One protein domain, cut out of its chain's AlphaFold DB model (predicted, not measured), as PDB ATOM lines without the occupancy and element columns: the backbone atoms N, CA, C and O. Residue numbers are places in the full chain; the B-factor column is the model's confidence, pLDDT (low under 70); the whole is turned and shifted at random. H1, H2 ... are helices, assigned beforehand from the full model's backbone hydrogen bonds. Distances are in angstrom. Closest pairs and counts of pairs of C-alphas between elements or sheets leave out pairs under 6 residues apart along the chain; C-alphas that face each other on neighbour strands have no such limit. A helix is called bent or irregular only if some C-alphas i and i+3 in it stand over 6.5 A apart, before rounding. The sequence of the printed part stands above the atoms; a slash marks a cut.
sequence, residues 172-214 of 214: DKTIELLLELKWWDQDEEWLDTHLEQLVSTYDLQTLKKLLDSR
ATOM      1  N   ASP A 172     -49.186  49.313  31.327       97.88
ATOM      2  CA  ASP A 172     -49.750  48.653  32.513       97.88
ATOM      3  C   ASP A 172     -48.780  47.660  33.155       97.88
ATOM      4  O   ASP A 172     -48.638  47.638  34.374       97.88
ATOM      5  N   LYS A 173     -48.014  46.918  32.347       97.62
ATOM      6  CA  LYS A 173     -47.025  45.968  32.868       97.62
ATOM      7  C   LYS A 173     -45.891  46.653  33.633       97.62
ATOM      8  O   LYS A 173     -45.425  46.119  34.635       97.62
ATOM      9  N   THR A 174     -45.442  47.820  33.179       98.06
ATOM     10  CA  THR A 174     -44.429  48.616  33.884       98.06
ATOM     11  C   THR A 174     -44.999  49.168  35.187       98.06
ATOM     12  O   THR A 174     -44.335  49.096  36.217       98.06
ATOM     13  N   ILE A 175     -46.242  49.663  35.163       98.56
ATOM     14  CA  ILE A 175     -46.939  50.169  36.355       98.56
ATOM     15  C   ILE A 175     -47.084  49.065  37.406       98.56
ATOM     16  O   ILE A 175     -46.743  49.286  38.563       98.56
ATOM     17  N   GLU A 176     -47.520  47.866  37.011       98.19
ATOM     18  CA  GLU A 176     -47.616  46.702  37.902       98.19
ATOM     19  C   GLU A 176     -46.283  46.404  38.600       98.19
ATOM     20  O   GLU A 176     -46.246  46.295  39.822       98.19
ATOM     21  N   LEU A 177     -45.185  46.320  37.840       97.94
ATOM     22  CA  LEU A 177     -43.864  46.014  38.399       97.94
ATOM     23  C   LEU A 177     -43.334  47.132  39.300       97.94
ATOM     24  O   LEU A 177     -42.599  46.846  40.234       97.94
ATOM     25  N   LEU A 178     -43.695  48.390  39.046       98.31
ATOM     26  CA  LEU A 178     -43.329  49.521  39.901       98.31
ATOM     27  C   LEU A 178     -44.150  49.566  41.201       98.31
ATOM     28  O   LEU A 178     -43.627  49.939  42.250       98.31
ATOM     29  N   LEU A 179     -45.427  49.181  41.145       98.44
ATOM     30  CA  LEU A 179     -46.296  49.062  42.321       98.44
ATOM     31  C   LEU A 179     -45.968  47.832  43.164       98.44
ATOM     32  O   LEU A 179     -46.151  47.850  44.381       98.44
ATOM     33  N   GLU A 180     -45.463  46.777  42.529       98.12
ATOM     34  CA  GLU A 180     -44.774  45.701  43.221       98.12
ATOM     35  C   GLU A 180     -43.493  46.276  43.829       98.12
ATOM     36  O   GLU A 180     -43.348  46.204  45.052       98.12
ATOM     37  N   LEU A 181     -42.634  46.876  42.981       97.44
ATOM     38  CA  LEU A 181     -41.494  47.786  43.215       97.44
ATOM     39  C   LEU A 181     -41.402  48.299  44.642       97.44
ATOM     40  O   LEU A 181     -40.548  47.894  45.429       97.44
ATOM     41  N   LYS A 182     -42.273  49.268  44.924       98.12
ATOM     42  CA  LYS A 182     -42.235  50.062  46.154       98.12
ATOM     43  C   LYS A 182     -40.809  50.455  46.518       98.12
ATOM     44  O   LYS A 182     -40.347  50.228  47.632       98.12
ATOM     45  N   TRP A 183     -40.095  51.010  45.539       98.00
ATOM     46  CA  TRP A 183     -38.698  51.403  45.716       98.00
ATOM     47  C   TRP A 183     -38.548  52.401  46.880       98.00
ATOM     48  O   TRP A 183     -37.545  52.394  47.579       98.00
ATOM     49  N   TRP A 184     -39.591  53.193  47.153       98.19
ATOM     50  CA  TRP A 184     -39.704  54.107  48.295       98.19
ATOM     51  C   TRP A 184     -39.723  53.422  49.677       98.19
ATOM     52  O   TRP A 184     -39.601  54.094  50.703       98.19
ATOM     53  N   ASP A 185     -39.905  52.104  49.736       97.69
ATOM     54  CA  ASP A 185     -39.823  51.314  50.969       97.69
ATOM     55  C   ASP A 185     -38.462  50.632  51.159       97.69
ATOM     56  O   ASP A 185     -38.244  50.025  52.205       97.69
ATOM     57  N   GLN A 186     -37.555  50.737  50.182       96.50
ATOM     58  CA  GLN A 186     -36.189  50.229  50.312       96.50
ATOM     59  C   GLN A 186     -35.357  51.118  51.246       96.50
ATOM     60  O   GLN A 186     -35.687  52.285  51.476       96.50
ATOM     61  N   ASP A 187     -34.287  50.555  51.808       94.56
ATOM     62  CA  ASP A 187     -33.391  51.293  52.696       94.56
ATOM     63  C   ASP A 187     -32.436  52.235  51.939       94.56
ATOM     64  O   ASP A 187     -32.355  52.255  50.710       94.56
ATOM     65  N   GLU A 188     -31.717  53.068  52.692       93.50
ATOM     66  CA  GLU A 188     -30.829  54.090  52.129       93.50
ATOM     67  C   GLU A 188     -29.624  53.497  51.385       93.50
ATOM     68  O   GLU A 188     -29.137  54.121  50.442       93.50
ATOM     69  N   GLU A 189     -29.156  52.305  51.769       94.31
ATOM     70  CA  GLU A 189     -28.049  51.618  51.094       94.31
ATOM     71  C   GLU A 189     -28.492  51.108  49.720       94.31
ATOM     72  O   GLU A 189     -27.805  51.315  48.713       94.31
ATOM     73  N   TRP A 190     -29.684  50.512  49.658       95.56
ATOM     74  CA  TRP A 190     -30.298  50.098  48.407       95.56
ATOM     75  C   TRP A 190     -30.539  51.303  47.495       95.56
ATOM     76  O   TRP A 190     -30.212  51.243  46.308       95.56
ATOM     77  N   LEU A 191     -31.048  52.415  48.034       95.44
ATOM     78  CA  LEU A 191     -31.275  53.642  47.262       95.44
ATOM     79  C   LEU A 191     -29.970  54.229  46.706       95.44
ATOM     80  O   LEU A 191     -29.931  54.554  45.522       95.44
ATOM     81  N   ASP A 192     -28.909  54.338  47.514       94.44
ATOM     82  CA  ASP A 192     -27.597  54.856  47.077       94.44
ATOM     83  C   ASP A 192     -26.989  53.960  45.981       94.44
ATOM     84  O   ASP A 192     -26.414  54.466  45.023       94.44
ATOM     85  N   THR A 193     -27.204  52.642  46.063       95.38
ATOM     86  CA  THR A 193     -26.713  51.665  45.074       95.38
ATOM     87  C   THR A 193     -27.449  51.732  43.731       95.38
ATOM     88  O   THR A 193     -26.849  51.476  42.686       95.38
ATOM     89  N   HIS A 194     -28.750  52.042  43.736       95.44
ATOM     90  CA  HIS A 194     -29.607  51.959  42.543       95.44
ATOM     91  C   HIS A 194     -30.071  53.328  42.014       95.44
ATOM     92  O   HIS A 194     -30.859  53.385  41.064       95.44
ATOM     93  N   LEU A 195     -29.582  54.432  42.589       94.88
ATOM     94  CA  LEU A 195     -30.024  55.800  42.296       94.88
ATOM     95  C   LEU A 195     -30.000  56.117  40.795       94.88
ATOM     96  O   LEU A 195     -30.990  56.598  40.243       94.88
ATOM     97  N   GLU A 196     -28.892  55.812  40.114       95.25
ATOM     98  CA  GLU A 196     -28.729  56.080  38.685       95.25
ATOM     99  C   GLU A 196     -29.752  55.312  37.848       95.25
ATOM    100  O   GLU A 196     -30.258  55.841  36.859       95.25
ATOM    101  N   GLN A 197     -30.084  54.078  38.231       95.00
ATOM    102  CA  GLN A 197     -31.061  53.263  37.508       95.00
ATOM    103  C   GLN A 197     -32.472  53.824  37.674       95.00
ATOM    104  O   GLN A 197     -33.172  53.980  36.671       95.00
ATOM    105  N   LEU A 198     -32.850  54.202  38.903       95.50
ATOM    106  CA  LEU A 198     -34.166  54.770  39.220       95.50
ATOM    107  C   LEU A 198     -34.491  56.019  38.387       95.50
ATOM    108  O   LEU A 198     -35.649  56.239  38.041       95.50
ATOM    109  N   VAL A 199     -33.481  56.825  38.037       95.56
ATOM    110  CA  VAL A 199     -33.677  58.083  37.292       95.56
ATOM    111  C   VAL A 199     -33.403  57.985  35.788       95.56
ATOM    112  O   VAL A 199     -33.688  58.941  35.065       95.56
ATOM    113  N   SER A 200     -32.850  56.872  35.288       94.12
ATOM    114  CA  SER A 200     -32.390  56.770  33.889       94.12
ATOM    115  C   SER A 200     -33.133  55.751  33.025       94.12
ATOM    116  O   SER A 200     -33.139  55.902  31.801       94.12
ATOM    117  N   THR A 201     -33.782  54.738  33.608       93.00
ATOM    118  CA  THR A 201     -34.506  53.712  32.843       93.00
ATOM    119  C   THR A 201     -35.762  53.212  33.560       93.00
ATOM    120  O   THR A 201     -35.892  53.297  34.774       93.00
ATOM    121  N   TYR A 202     -36.695  52.670  32.780       92.12
ATOM    122  CA  TYR A 202     -37.897  51.972  33.249       92.12
ATOM    123  C   TYR A 202     -38.148  50.678  32.453       92.12
ATOM    124  O   TYR A 202     -39.270  50.166  32.404       92.12
ATOM    125  N   ASP A 203     -37.121  50.157  31.773       94.62
ATOM    126  CA  ASP A 203     -37.254  48.940  30.979       94.62
ATOM    127  C   ASP A 203     -37.557  47.713  31.859       94.62
ATOM    128  O   ASP A 203     -37.122  47.598  33.009       94.62
ATOM    129  N   LEU A 204     -38.314  46.764  31.302       93.88
ATOM    130  CA  LEU A 204     -38.813  45.614  32.057       93.88
ATOM    131  C   LEU A 204     -37.701  44.693  32.572       93.88
ATOM    132  O   LEU A 204     -37.922  43.987  33.553       93.88
ATOM    133  N   GLN A 205     -36.540  44.633  31.909       94.50
ATOM    134  CA  GLN A 205     -35.446  43.776  32.372       94.50
ATOM    135  C   GLN A 205     -34.786  44.382  33.604       94.50
ATOM    136  O   GLN A 205     -34.536  43.661  34.567       94.50
ATOM    137  N   THR A 206     -34.550  45.692  33.593       94.50
ATOM    138  CA  THR A 206     -34.019  46.412  34.752       94.50
ATOM    139  C   THR A 206     -34.991  46.355  35.923       94.50
ATOM    140  O   THR A 206     -34.581  45.973  37.013       94.50
ATOM    141  N   LEU A 207     -36.287  46.606  35.703       94.88
ATOM    142  CA  LEU A 207     -37.287  46.508  36.775       94.88
ATOM    143  C   LEU A 207     -37.333  45.114  37.407       94.88
ATOM    144  O   LEU A 207     -37.381  45.003  38.624       94.88
ATOM    145  N   LYS A 208     -37.253  44.047  36.605       94.56
ATOM    146  CA  LYS A 208     -37.179  42.676  37.136       94.56
ATOM    147  C   LYS A 208     -35.920  42.433  37.963       94.56
ATOM    148  O   LYS A 208     -36.011  41.848  39.028       94.56
ATOM    149  N   LYS A 209     -34.766  42.935  37.524       94.62
ATOM    150  CA  LYS A 209     -33.528  42.826  38.310       94.62
ATOM    151  C   LYS A 209     -33.611  43.577  39.638       94.62
ATOM    152  O   LYS A 209     -33.101  43.076  40.627       94.62
ATOM    153  N   LEU A 210     -34.257  44.746  39.657       94.75
ATOM    154  CA  LEU A 210     -34.502  45.507  40.885       94.75
ATOM    155  C   LEU A 210     -35.479  44.788  41.823       94.75
ATOM    156  O   LEU A 210     -35.361  44.886  43.038       94.75
ATOM    157  N   LEU A 211     -36.453  44.060  41.272       93.81
ATOM    158  CA  LEU A 211     -37.341  43.211  42.066       93.81
ATOM    159  C   LEU A 211     -36.577  42.079  42.749       93.81
ATOM    160  O   LEU A 211     -36.817  41.813  43.923       93.81
ATOM    161  N   ASP A 212     -35.646  41.459  42.026       92.50
ATOM    162  CA  ASP A 212     -34.814  40.371  42.536       92.50
ATOM    163  C   ASP A 212     -33.741  40.850  43.538       92.50
ATOM    164  O   ASP A 212     -33.125  40.016  44.200       92.50
ATOM    165  N   SER A 213     -33.490  42.164  43.639       87.25
ATOM    166  CA  SER A 213     -32.461  42.755  44.510       87.25
ATOM    167  C   SER A 213     -32.983  43.328  45.830       87.25
ATOM    168  O   SER A 213     -32.211  43.974  46.540       87.25
ATOM    169  N   ARG A 214     -34.268  43.135  46.144       76.12
ATOM    170  CA  ARG A 214     -34.851  43.531  47.435       76.12
ATOM    171  C   ARG A 214     -34.477  42.601  48.581       76.12
ATOM    172  O   ARG A 214     -34.235  41.402  48.322       76.12
TER     173      ARG A 214
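Overview. This is residues 172 to 214 of the 214 residues of the protein "Chloramphenicol O-acetyltransferase" of Paenibacillus illinoisensis (UniProt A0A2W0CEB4). Three short helices make a loose triangle: H1 and H3 pack side by side, running the same way, while H2 runs the other way, near H3 and set off from H1. The printed part has 43 residues with three named helices, in the order H1, H2, H3, and no named strand; the class is all helix. It is compact, with a radius of gyration of the C-alphas of 9.7 A and spans of 28 by 19 by 15 A, only just elongated.

Arrangement. H1, residues 172 to 181, touches H3, residues 204 to 212, at a shallow tilt of 22 degrees; their closest C-alphas, of Leu 181 and Leu 211, are 6.3 A apart. H2, residues 188 to 200, is apart from H1. H2 and H3 are close but not clearly touching, opposite ways at a shallow tilt of 5 degrees; their closest C-alphas, of Gln 197 and Thr 206, are 8.0 A apart. In H1 and H3 every O i to N i+4 pair is within hydrogen-bond range; in H2, 7 of 9.

Along the chain. H1 begins at C-alpha 172 (-49.750, 48.653, 32.513) and is 13.5 A long. H2, 18.5 A, is irregular: C-alphas 193 and 196 are 8.0 A apart. H3, 12.4 A, ends at C-alpha 212 (-34.814, 40.371, 42.536).

Size, cuts and confidence. The C-alphas farthest apart, of Asp 172 and Glu 189, are 28.7 A apart. The link from H1 to H2 is short and that from H2 to H3 tight. The printed part has no cut, and no printed residue is under 70 in pLDDT.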